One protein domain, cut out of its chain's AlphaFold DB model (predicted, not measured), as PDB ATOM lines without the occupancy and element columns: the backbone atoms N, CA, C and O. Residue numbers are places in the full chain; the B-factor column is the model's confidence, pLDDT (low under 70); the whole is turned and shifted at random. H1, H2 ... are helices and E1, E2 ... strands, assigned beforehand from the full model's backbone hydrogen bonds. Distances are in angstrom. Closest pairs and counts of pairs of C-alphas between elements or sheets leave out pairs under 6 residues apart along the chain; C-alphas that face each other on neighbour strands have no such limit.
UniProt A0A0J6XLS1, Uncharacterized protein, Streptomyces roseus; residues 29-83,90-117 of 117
ATOM      1  N   LEU A  29     -14.660  15.082  10.167       90.44
ATOM      2  CA  LEU A  29     -14.299  15.928  11.289       90.44
ATOM      3  C   LEU A  29     -13.676  15.071  12.380       90.44
ATOM      4  O   LEU A  29     -14.281  14.117  12.856       90.44
ATOM      5  N   LEU A  30     -12.464  15.420  12.785       90.19
ATOM      6  CA  LEU A  30     -11.718  14.746  13.836       90.19
ATOM      7  C   LEU A  30     -11.652  15.669  15.046       90.19
ATOM      8  O   LEU A  30     -11.019  16.723  14.998       90.19
ATOM      9  N   ARG A  31     -12.355  15.305  16.121       88.19
ATOM     10  CA  ARG A  31     -12.525  16.171  17.290       88.19
ATOM     11  C   ARG A  31     -11.265  16.155  18.146       88.19
ATOM     12  O   ARG A  31     -10.778  15.091  18.527       88.19
ATOM     13  N   TRP A  32     -10.777  17.338  18.506       87.25
ATOM     14  CA  TRP A  32      -9.583  17.478  19.348       87.25
ATOM     15  C   TRP A  32      -9.801  18.345  20.589       87.25
ATOM     16  O   TRP A  32      -9.043  18.218  21.548       87.25
ATOM     17  N   GLY A  33     -10.867  19.143  20.660       85.25
ATOM     18  CA  GLY A  33     -11.130  19.896  21.880       85.25
ATOM     19  C   GLY A  33     -12.440  20.653  21.928       85.25
ATOM     20  O   GLY A  33     -13.336  20.461  21.101       85.25
ATOM     21  N   PHE A  34     -12.523  21.468  22.970       82.75
ATOM     22  CA  PHE A  34     -13.609  22.377  23.282       82.75
ATOM     23  C   PHE A  34     -13.022  23.636  23.931       82.75
ATOM     24  O   PHE A  34     -12.003  23.552  24.629       82.75
ATOM     25  N   ILE A  35     -13.657  24.779  23.701       79.50
ATOM     26  CA  ILE A  35     -13.375  26.028  24.415       79.50
ATOM     27  C   ILE A  35     -14.631  26.496  25.150       79.50
ATOM     28  O   ILE A  35     -15.746  26.157  24.767       79.50
ATOM     29  N   GLU A  36     -14.431  27.251  26.229       72.50
ATOM     30  CA  GLU A  36     -15.452  27.617  27.226       72.50
ATOM     31  C   GLU A  36     -16.756  28.208  26.660       72.50
ATOM     32  O   GLU A  36     -17.807  28.078  27.282       72.50
ATOM     33  N   ASP A  37     -16.719  28.809  25.470       74.12
ATOM     34  CA  ASP A  37     -17.877  29.438  24.831       74.12
ATOM     35  C   ASP A  37     -18.858  28.460  24.156       74.12
ATOM     36  O   ASP A  37     -19.785  28.902  23.477       74.12
ATOM     37  N   GLY A  38     -18.674  27.147  24.317       76.62
ATOM     38  CA  GLY A  38     -19.515  26.149  23.651       76.62
ATOM     39  C   GLY A  38     -18.952  25.671  22.312       76.62
ATOM     40  O   GLY A  38     -19.591  24.870  21.627       76.62
ATOM     41  N   THR A  39     -17.779  26.149  21.889       86.00
ATOM     42  CA  THR A  39     -17.231  25.783  20.579       86.00
ATOM     43  C   THR A  39     -16.499  24.452  20.629       86.00
ATOM     44  O   THR A  39     -15.522  24.253  21.355       86.00
ATOM     45  N   HIS A  40     -16.939  23.540  19.770       87.69
ATOM     46  CA  HIS A  40     -16.265  22.293  19.467       87.69
ATOM     47  C   HIS A  40     -15.233  22.492  18.361       87.69
ATOM     48  O   HIS A  40     -15.501  23.145  17.355       87.69
ATOM     49  N   LEU A  41     -14.076  21.861  18.539       89.50
ATOM     50  CA  LEU A  41     -12.914  22.060  17.684       89.50
ATOM     51  C   LEU A  41     -12.536  20.772  16.964       89.50
ATOM     52  O   LEU A  41     -12.386  19.705  17.584       89.50
ATOM     53  N   PHE A  42     -12.341  20.890  15.655       91.62
ATOM     54  CA  PHE A  42     -12.096  19.774  14.757       91.62
ATOM     55  C   PHE A  42     -10.904  20.034  13.840       91.62
ATOM     56  O   PHE A  42     -10.580  21.170  13.503       91.62
ATOM     57  N   TRP A  43     -10.253  18.956  13.424       92.94
ATOM     58  CA  TRP A  43      -9.501  18.920  12.178       92.94
ATOM     59  C   TRP A  43     -10.448  18.447  11.082       92.94
ATOM     60  O   TRP A  43     -11.135  17.437  11.262       92.94
ATOM     61  N   LEU A  44     -10.483  19.145   9.952       93.25
ATOM     62  CA  LEU A  44     -11.224  18.706   8.776       93.25
ATOM     63  C   LEU A  44     -10.288  17.904   7.867       93.25
ATOM     64  O   LEU A  44      -9.332  18.433   7.312       93.25
ATOM     65  N   MET A  45     -10.563  16.611   7.714       91.81
ATOM     66  CA  MET A  45      -9.708  15.668   6.994       91.81
ATOM     67  C   MET A  45      -9.789  15.863   5.475       91.81
ATOM     68  O   MET A  45     -10.529  15.167   4.770       91.81
ATOM     69  N   THR A  46      -9.008  16.816   4.964       88.38
ATOM     70  CA  THR A  46      -8.865  17.123   3.537       88.38
ATOM     71  C   THR A  46      -7.687  16.353   2.928       88.38
ATOM     72  O   THR A  46      -6.516  16.703   3.053       88.38
ATOM     73  N   GLY A  47      -7.985  15.255   2.232       86.94
ATOM     74  CA  GLY A  47      -6.952  14.443   1.579       86.94
ATOM     75  C   GLY A  47      -6.014  13.729   2.564       86.94
ATOM     76  O   GLY A  47      -6.399  13.421   3.691       86.94
ATOM     77  N   ASN A  48      -4.792  13.423   2.117       87.75
ATOM     78  CA  ASN A  48      -3.881  12.510   2.825       87.75
ATOM     79  C   ASN A  48      -2.800  13.205   3.670       87.75
ATOM     80  O   ASN A  48      -2.184  12.541   4.501       87.75
ATOM     81  N   ASP A  49      -2.525  14.491   3.441       88.56
ATOM     82  CA  ASP A  49      -1.530  15.230   4.224       88.56
ATOM     83  C   ASP A  49      -2.202  15.882   5.430       88.56
ATOM     84  O   ASP A  49      -2.864  16.910   5.307       88.56
ATOM     85  N   SER A  50      -2.016  15.285   6.607       86.38
ATOM     86  CA  SER A  50      -2.610  15.784   7.845       86.38
ATOM     87  C   SER A  50      -2.097  17.162   8.260       86.38
ATOM     88  O   SER A  50      -2.766  17.844   9.025       86.38
ATOM     89  N   ASN A  51      -0.930  17.599   7.770       85.00
ATOM     90  CA  ASN A  51      -0.434  18.951   8.056       85.00
ATOM     91  C   ASN A  51      -1.197  20.026   7.275       85.00
ATOM     92  O   ASN A  51      -1.136  21.197   7.643       85.00
ATOM     93  N   ALA A  52      -1.885  19.632   6.201       87.00
ATOM     94  CA  ALA A  52      -2.683  20.511   5.357       87.00
ATOM     95  C   ALA A  52      -4.173  20.511   5.734       87.00
ATOM     96  O   ALA A  52      -4.956  21.225   5.112       87.00
ATOM     97  N   TRP A  53      -4.580  19.707   6.720       92.00
ATOM     98  CA  TRP A  53      -5.960  19.683   7.191       92.00
ATOM     99  C   TRP A  53      -6.309  21.017   7.869       92.00
ATOM    100  O   TRP A  53      -5.610  21.420   8.803       92.00
ATOM    101  N   PRO A  54      -7.368  21.718   7.432       93.62
ATOM    102  CA  PRO A  54      -7.780  22.951   8.080       93.62
ATOM    103  C   PRO A  54      -8.419  22.674   9.444       93.62
ATOM    104  O   PRO A  54      -8.884  21.564   9.738       93.62
ATOM    105  N   ILE A  55      -8.455  23.712  10.278       93.19
ATOM    106  CA  ILE A  55      -9.187  23.680  11.546       93.19
ATOM    107  C   ILE A  55     -10.635  24.063  11.284       93.19
ATOM    108  O   ILE A  55     -10.904  24.950  10.477       93.19
ATOM    109  N   ALA A  56     -11.566  23.388  11.949       92.25
ATOM    110  CA  ALA A  56     -12.977  23.713  11.873       92.25
ATOM    111  C   ALA A  56     -13.594  23.860  13.264       92.25
ATOM    112  O   ALA A  56     -13.329  23.048  14.152       92.25
ATOM    113  N   ASP A  57     -14.460  24.858  13.405       91.00
ATOM    114  CA  ASP A  57     -15.123  25.218  14.655       91.00
ATOM    115  C   ASP A  57     -16.636  25.089  14.481       91.00
ATOM    116  O   ASP A  57     -17.194  25.555  13.481       91.00
ATOM    117  N   LEU A  58     -17.302  24.469  15.454       88.38
ATOM    118  CA  LEU A  58     -18.756  24.328  15.488       88.38
ATOM    119  C   LEU A  58     -19.281  24.687  16.876       88.38
ATOM    120  O   LEU A  58     -18.924  24.041  17.859       88.38
ATOM    121  N   TYR A  59     -20.160  25.679  16.950       84.06
ATOM    122  CA  TYR A  59     -20.854  26.019  18.191       84.06
ATOM    123  C   TYR A  59     -21.877  24.938  18.557       84.06
ATOM    124  O   TYR A  59     -22.653  24.515  17.697       84.06
ATOM    125  N   GLU A  60     -21.900  24.530  19.829       73.69
ATOM    126  CA  GLU A  60     -22.817  23.510  20.365       73.69
ATOM    127  C   GLU A  60     -24.295  23.835  20.084       73.69
ATOM    128  O   GLU A  60     -25.065  22.946  19.721       73.69
ATOM    129  N   ASP A  61     -24.660  25.120  20.114       77.69
ATOM    130  CA  ASP A  61     -26.016  25.614  19.835       77.69
ATOM    131  C   ASP A  61     -26.406  25.606  18.340       77.69
ATOM    132  O   ASP A  61     -27.477  26.086  17.962       77.69
ATOM    133  N   GLY A  62     -25.555  25.068  17.462       66.12
ATOM    134  CA  GLY A  62     -25.867  24.904  16.041       66.12
ATOM    135  C   GLY A  62     -25.544  26.109  15.159       66.12
ATOM    136  O   GLY A  62     -26.215  26.340  14.151       66.12
ATOM    137  N   GLY A  63     -24.516  26.877  15.525       72.88
ATOM    138  CA  GLY A  63     -23.951  27.930  14.675       72.88
ATOM    139  C   GLY A  63     -23.293  27.387  13.392       72.88
ATOM    140  O   GLY A  63     -23.107  26.177  13.251       72.88
ATOM    141  N   PRO A  64     -22.928  28.264  12.437       79.94
ATOM    142  CA  PRO A  64     -22.288  27.834  11.199       79.94
ATOM    143  C   PRO A  64     -20.921  27.199  11.476       79.94
ATOM    144  O   PRO A  64     -20.134  27.720  12.267       79.94
ATOM    145  N   LEU A  65     -20.615  26.114  10.758       87.94
ATOM    146  CA  LEU A  65     -19.263  25.566  10.711       87.94
ATOM    147  C   LEU A  65     -18.313  26.623  10.127       87.94
ATOM    148  O   LEU A  65     -18.504  27.073   8.996       87.94
ATOM    149  N   THR A  66     -17.286  26.995  10.882       90.50
ATOM    150  CA  THR A  66     -16.248  27.930  10.423       90.50
ATOM    151  C   THR A  66     -14.983  27.151  10.102       90.50
ATOM    152  O   THR A  66     -14.564  26.329  10.909       90.50
ATOM    153  N   ILE A  67     -14.378  27.401   8.937       91.81
ATOM    154  CA  ILE A  67     -13.155  26.728   8.481       91.81
ATOM    155  C   ILE A  67     -11.999  27.732   8.479       91.81
ATOM    156  O   ILE A  67     -12.114  28.832   7.935       91.81
ATOM    157  N   HIS A  68     -10.879  27.330   9.070       91.12
ATOM    158  CA  HIS A  68      -9.649  28.101   9.200       91.12
ATOM    159  C   HIS A  68      -8.533  27.410   8.409       91.12
ATOM    160  O   HIS A  68      -7.963  26.403   8.836       91.12
ATOM    161  N   GLU A  69      -8.237  27.960   7.233       90.31
ATOM    162  CA  GLU A  69      -7.280  27.407   6.257       90.31
ATOM    163  C   GLU A  69      -5.807  27.678   6.604       90.31
ATOM    164  O   GLU A  69      -4.895  27.168   5.960       90.31
ATOM    165  N   ASP A  70      -5.545  28.503   7.613       83.62
ATOM    166  CA  ASP A  70      -4.195  28.910   8.001       83.62
ATOM    167  C   ASP A  70      -3.469  27.888   8.895       83.62
ATOM    168  O   ASP A  70      -2.298  28.069   9.242       83.62
ATOM    169  N   GLY A  71      -4.147  26.782   9.210       81.31
ATOM    170  CA  GLY A  71      -3.604  25.634   9.924       81.31
ATOM    171  C   GLY A  71      -3.544  25.817  11.442       81.31
ATOM    172  O   GLY A  71      -3.710  26.905  11.994       81.31
ATOM    173  N   PHE A  72      -3.275  24.714  12.144       84.38
ATOM    174  CA  PHE A  72      -3.359  24.641  13.608       84.38
ATOM    175  C   PHE A  72      -2.480  25.652  14.345       84.38
ATOM    176  O   PHE A  72      -2.923  26.267  15.310       84.38
ATOM    177  N   ALA A  73      -1.234  25.843  13.905       83.88
ATOM    178  CA  ALA A  73      -0.303  26.729  14.600       83.88
ATOM    179  C   ALA A  73      -0.772  28.192  14.569       83.88
ATOM    180  O   ALA A  73      -0.775  28.857  15.603       83.88
ATOM    181  N   ALA A  74      -1.205  28.674  13.400       84.31
ATOM    182  CA  ALA A  74      -1.721  30.030  13.243       84.31
ATOM    183  C   ALA A  74      -3.059  30.211  13.976       84.31
ATOM    184  O   ALA A  74      -3.287  31.249  14.605       84.31
ATOM    185  N   TYR A  75      -3.901  29.174  13.966       85.88
ATOM    186  CA  TYR A  75      -5.143  29.127  14.726       85.88
ATOM    187  C   TYR A  75      -4.906  29.268  16.240       85.88
ATOM    188  O   TYR A  75      -5.407  30.208  16.855       85.88
ATOM    189  N   VAL A  76      -4.059  28.420  16.834       81.00
ATOM    190  CA  VAL A  76      -3.751  28.460  18.277       81.00
ATOM    191  C   VAL A  76      -3.029  29.749  18.674       81.00
ATOM    192  O   VAL A  76      -3.267  30.287  19.755       81.00
ATOM    193  N   GLN A  77      -2.186  30.305  17.799       82.00
ATOM    194  CA  GLN A  77      -1.514  31.575  18.071       82.00
ATOM    195  C   GLN A  77      -2.511  32.722  18.317       82.00
ATOM    196  O   GLN A  77      -2.207  33.619  19.110       82.00
ATOM    197  N   ARG A  78      -3.709  32.691  17.709       78.94
ATOM    198  CA  ARG A  78      -4.768  33.678  17.991       78.94
ATOM    199  C   ARG A  78      -5.228  33.630  19.440       78.94
ATOM    200  O   ARG A  78      -5.422  34.684  20.029       78.94
ATOM    201  N   TRP A  79      -5.343  32.443  20.027       74.56
ATOM    202  CA  TRP A  79      -5.745  32.285  21.426       74.56
ATOM    203  C   TRP A  79      -4.676  32.770  22.401       74.56
ATOM    204  O   TRP A  79      -4.987  33.292  23.467       74.56
ATOM    205  N   CYS A  80      -3.406  32.613  22.031       72.00
ATOM    206  CA  CYS A  80      -2.286  33.098  22.832       72.00
ATOM    207  C   CYS A  80      -2.056  34.609  22.685       72.00
ATOM    208  O   CYS A  80      -1.306  35.194  23.469       72.00
ATOM    209  N   THR A  81      -2.649  35.241  21.670       68.81
ATOM    210  CA  THR A  81      -2.503  36.676  21.438       68.81
ATOM    211  C   THR A  81      -3.564  37.417  22.253       68.81
ATOM    212  O   THR A  81      -4.749  37.130  22.097       68.81
ATOM    213  N   PRO A  82      -3.189  38.386  23.108       59.47
ATOM    214  CA  PRO A  82      -4.167  39.165  23.857       59.47
ATOM    215  C   PRO A  82      -5.135  39.848  22.890       59.47
ATOM    216  O   PRO A  82      -4.709  40.625  22.031       59.47
ATOM    217  N   THR A  83      -6.434  39.578  23.019       56.69
ATOM    218  CA  THR A  83      -7.433  40.335  22.261       56.69
ATOM    219  C   THR A  83      -7.503  41.744  22.863       56.69
ATOM    220  O   THR A  83      -7.633  41.866  24.083       56.69
ATOM    221  N   PRO A  90      -7.758  34.427  29.547       58.34
ATOM    222  CA  PRO A  90      -7.249  33.510  28.544       58.34
ATOM    223  C   PRO A  90      -8.365  32.551  28.131       58.34
ATOM    224  O   PRO A  90      -9.096  32.051  28.982       58.34
ATOM    225  N   VAL A  91      -8.460  32.260  26.831       64.75
ATOM    226  CA  VAL A  91      -9.362  31.219  26.323       64.75
ATOM    227  C   VAL A  91      -9.016  29.905  27.024       64.75
ATOM    228  O   VAL A  91      -7.901  29.396  26.878       64.75
ATOM    229  N   GLN A  92      -9.959  29.357  27.792       71.31
ATOM    230  CA  GLN A  92      -9.778  28.053  28.414       71.31
ATOM    231  C   GLN A  92     -10.009  26.960  27.373       71.31
ATOM    232  O   GLN A  92     -11.131  26.706  26.939       71.31
ATOM    233  N   PHE A  93      -8.913  26.325  26.962       79.19
ATOM    234  CA  PHE A  93      -8.935  25.127  26.138       79.19
ATOM    235  C   PHE A  93      -8.966  23.884  27.021       79.19
ATOM    236  O   PHE A  93      -8.130  23.724  27.913       79.19
ATOM    237  N   ILE A  94      -9.854  22.951  26.687       80.06
ATOM    238  CA  ILE A  94      -9.840  21.606  27.249       80.06
ATOM    239  C   ILE A  94      -9.909  20.561  26.137       80.06
ATOM    240  O   ILE A  94     -10.733  20.613  25.220       80.06
ATOM    241  N   HIS A  95      -9.025  19.567  26.222       84.12
ATOM    242  CA  HIS A  95      -9.099  18.411  25.342       84.12
ATOM    243  C   HIS A  95     -10.363  17.605  25.669       84.12
ATOM    244  O   HIS A  95     -10.632  17.305  26.830       84.12
ATOM    245  N   TRP A  96     -11.123  17.188  24.657       80.56
ATOM    246  CA  TRP A  96     -12.452  16.603  24.874       80.56
ATOM    247  C   TRP A  96     -12.424  15.308  25.718       80.56
ATOM    248  O   TRP A  96     -13.336  15.067  26.502       80.56
ATOM    249  N   ARG A  97     -11.363  14.486  25.614       82.88
ATOM    250  CA  ARG A  97     -11.199  13.302  26.488       82.88
ATOM    251  C   ARG A  97     -11.045  13.677  27.948       82.88
ATOM    252  O   ARG A  97     -11.546  12.966  28.806       82.88
ATOM    253  N   GLU A  98     -10.332  14.767  28.210       85.62
ATOM    254  CA  GLU A  98     -10.142  15.247  29.570       85.62
ATOM    255  C   GLU A  98     -11.445  15.827  30.106       85.62
ATOM    256  O   GLU A  98     -11.829  15.519  31.227       85.62
ATOM    257  N   TYR A  99     -12.182  16.561  29.269       84.12
ATOM    258  CA  TYR A  99     -13.532  17.010  29.593       84.12
ATOM    259  C   TYR A  99     -14.433  15.833  30.006       84.12
ATOM    260  O   TYR A  99     -15.007  15.851  31.091       84.12
ATOM    261  N   ASN A 100     -14.490  14.769  29.196       84.25
ATOM    262  CA  ASN A 100     -15.289  13.583  29.516       84.25
ATOM    263  C   ASN A 100     -14.788  12.858  30.771       84.25
ATOM    264  O   ASN A 100     -15.600  12.492  31.612       84.25
ATOM    265  N   ARG A 101     -13.467  12.702  30.942       89.69
ATOM    266  CA  ARG A 101     -12.885  12.094  32.149       89.69
ATOM    267  C   ARG A 101     -13.290  12.861  33.411       89.69
ATOM    268  O   ARG A 101     -13.666  12.245  34.402       89.69
ATOM    269  N   LEU A 102     -13.225  14.194  33.375       88.44
ATOM    270  CA  LEU A 102     -13.619  15.045  34.498       88.44
ATOM    271  C   LEU A 102     -15.115  14.912  34.800       88.44
ATOM    272  O   LEU A 102     -15.479  14.774  35.966       88.44
ATOM    273  N   LEU A 103     -15.969  14.874  33.773       87.44
ATOM    274  CA  LEU A 103     -17.400  14.627  33.956       87.44
ATOM    275  C   LEU A 103     -17.688  13.251  34.569       87.44
ATOM    276  O   LEU A 103     -18.485  13.165  35.504       87.44
ATOM    277  N   ASP A 104     -17.020  12.199  34.093       91.56
ATOM    278  CA  ASP A 104     -17.168  10.834  34.610       91.56
ATOM    279  C   ASP A 104     -16.730  10.728  36.084       91.56
ATOM    280  O   ASP A 104     -17.290   9.946  36.854       91.56
ATOM    281  N   GLU A 105     -15.765  11.550  36.501       93.31
ATOM    282  CA  GLU A 105     -15.310  11.675  37.892       93.31
ATOM    283  C   GLU A 105     -16.167  12.632  38.742       93.31
ATOM    284  O   GLU A 105     -15.923  12.784  39.941       93.31
ATOM    285  N   GLY A 106     -17.187  13.271  38.158       90.69
ATOM    286  CA  GLY A 106     -18.048  14.238  38.847       90.69
ATOM    287  C   GLY A 106     -17.359  15.570  39.166       90.69
ATOM    288  O   GLY A 106     -17.777  16.280  40.087       90.69
ATOM    289  N   LEU A 107     -16.305  15.911  38.428       90.31
ATOM    290  CA  LEU A 107     -15.552  17.157  38.535       90.31
ATOM    291  C   LEU A 107     -16.055  18.179  37.508       90.31
ATOM    292  O   LEU A 107     -16.522  17.824  36.427       90.31
ATOM    293  N   ASN A 108     -15.952  19.460  37.849       84.88
ATOM    294  CA  ASN A 108     -16.209  20.576  36.951       84.88
ATOM    295  C   ASN A 108     -15.051  20.686  35.942       84.88
ATOM    296  O   ASN A 108     -13.923  20.952  36.364       84.88
ATOM    297  N   PRO A 109     -15.290  20.534  34.626       81.94
ATOM    298  CA  PRO A 109     -14.229  20.591  33.622       81.94
ATOM    299  C   PRO A 109     -13.506  21.939  33.516       81.94
ATOM    300  O   PRO A 109     -12.357  21.970  33.093       81.94
ATOM    301  N   ALA A 110     -14.148  23.039  33.922       78.25
ATOM    302  CA  ALA A 110     -13.542  24.371  33.911       78.25
ATOM    303  C   ALA A 110     -12.557  24.579  35.075       78.25
ATOM    304  O   ALA A 110     -11.619  25.363  34.976       78.25
ATOM    305  N   THR A 111     -12.760  23.888  36.202       81.12
ATOM    306  CA  THR A 111     -11.979  24.134  37.427       81.12
ATOM    307  C   THR A 111     -11.166  22.928  37.894       81.12
ATOM    308  O   THR A 111     -10.236  23.088  38.681       81.12
ATOM    309  N   GLY A 112     -11.503  21.721  37.438       84.31
ATOM    310  CA  GLY A 112     -10.943  20.459  37.924       84.31
ATOM    311  C   GLY A 112     -11.406  20.069  39.336       84.31
ATOM    312  O   GLY A 112     -10.915  19.083  39.882       84.31
ATOM    313  N   PHE A 113     -12.338  20.815  39.938       88.75
ATOM    314  CA  PHE A 113     -12.846  20.575  41.290       88.75
ATOM    315  C   PHE A 113     -14.307  20.105  41.284       88.75
ATOM    316  O   PHE A 113     -15.004  20.306  40.294       88.75
ATOM    317  N   PRO A 114     -14.822  19.511  42.375       91.00
ATOM    318  CA  PRO A 114     -16.242  19.179  42.478       91.00
ATOM    319  C   PRO A 114     -17.148  20.397  42.255       91.00
ATOM    320  O   PRO A 114     -16.821  21.507  42.666       91.00
ATOM    321  N   TRP A 115     -18.333  20.171  41.685       80.06
ATOM    322  CA  TRP A 115     -19.330  21.202  41.348       80.06
ATOM    323  C   TRP A 115     -19.871  22.038  42.527       80.06
ATOM    324  O   TRP A 115     -20.636  22.971  42.305       80.06
ATOM    325  N   ALA A 116     -19.517  21.698  43.768       78.06
ATOM    326  CA  ALA A 116     -20.105  22.240  44.994       78.06
ATOM    327  C   ALA A 116     -19.132  23.072  45.856       78.06
ATOM    328  O   ALA A 116     -19.270  23.077  47.081       78.06
ATOM    329  N   LEU A 117     -18.146  23.742  45.249       55.88
ATOM    330  CA  LEU A 117     -17.256  24.682  45.948       55.88
ATOM    331  C   LEU A 117     -17.656  26.139  45.712       55.88
ATOM    332  O   LEU A 117     -17.908  26.492  44.539       55.88
TER     333      LEU A 117
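What this domain is: This is residues 29 to 83 and 90 to 117 of the 117 residues of an uncharacterized protein of Streptomyces roseus (UniProt A0A0J6XLS1). A small, strongly twisted wall of four antiparallel strands has one helix beyond each of two borders: H1 starts by the E3 and E4 side and only grazes the sheet, while H2 lies beside edge strand E1. From H2 the stretch of residues 105 to 117, with no named element, runs on to one end of the longest axis, and the loop round Asn 48 makes the other end. The 83 printed residues hold four strands and then two helices, E1 E2 E3 E4 H1 H2, with the sheet order E1, E2, E3, E4. The class is mixed, helices and strands, with under half of the residues, 40, in named elements. The whole is only just loose, close to compact, with a radius of gyration of the C-alphas of 14.3 A, and elongated, spanning 44 by 29 by 23 A.

Where its parts are: E1, residues 29 to 35, starts at C-alpha 29 (-14.299, 15.928, 11.289) and is 16.6 A long. E2, residues 39 to 44, measures 15.0 A, E3, residues 55 to 59, 13.6 A, and E4, residues 66 to 68, 6.7 A. H1, residues 71 to 80, starts at C-alpha 71 (-3.604, 25.634, 9.924) and is 15.0 A long. H2, residues 96 to 104, is 12.3 A long and ends at C-alpha 104 (-17.168, 10.834, 34.610).

How they stand to each other: The strands form a meander, each the antiparallel neighbour of the one before. In the hairpin of E1 and E2, at 151 degrees, N 30 and O 43 are 2.9 A apart, within hydrogen-bond range. In the hairpin of E2 and E3, at 149 degrees, N 42 and O 56 are 2.8 A apart. In the hairpin of E3 and E4, at 158 degrees, N 68 and O 55 are 2.8 A apart. E1 and E4, the edge strands, are apart. Residues 34 to 35 of E1 also pair, antiparallel, with residues 93 to 94. H2 is on the sheet at a height of 9.6 A, over none of the strands, but only just: 2 of its C-alphas fall on E1. The closest C-alphas of E1 and H2, those of Gly 33 and Trp 96, are 4.6 A apart. H1 only grazes the sheet with residues 71 to 76; its closest C-alphas with E3 are those of Gly 71 and Ile 55, at 6.1 A. H1 and H2 are apart. Each O i to N i+4 pair of H2 is within hydrogen-bond range, and 5 of 6 in H1.

The domain as a whole: The C-alphas farthest apart, those of Asn 48 and Leu 117, are 46.8 A apart. Residues 84 to 89 are cut out, and C-alphas 83 and 90 are 9.3 A apart across the cut, which lies in the link from H1 to H2. Of the links that are printed whole, none is long. The mean pLDDT of the printed part is 83.1; residues 62, 81 to 83, 90 to 91 and 117 are under 70.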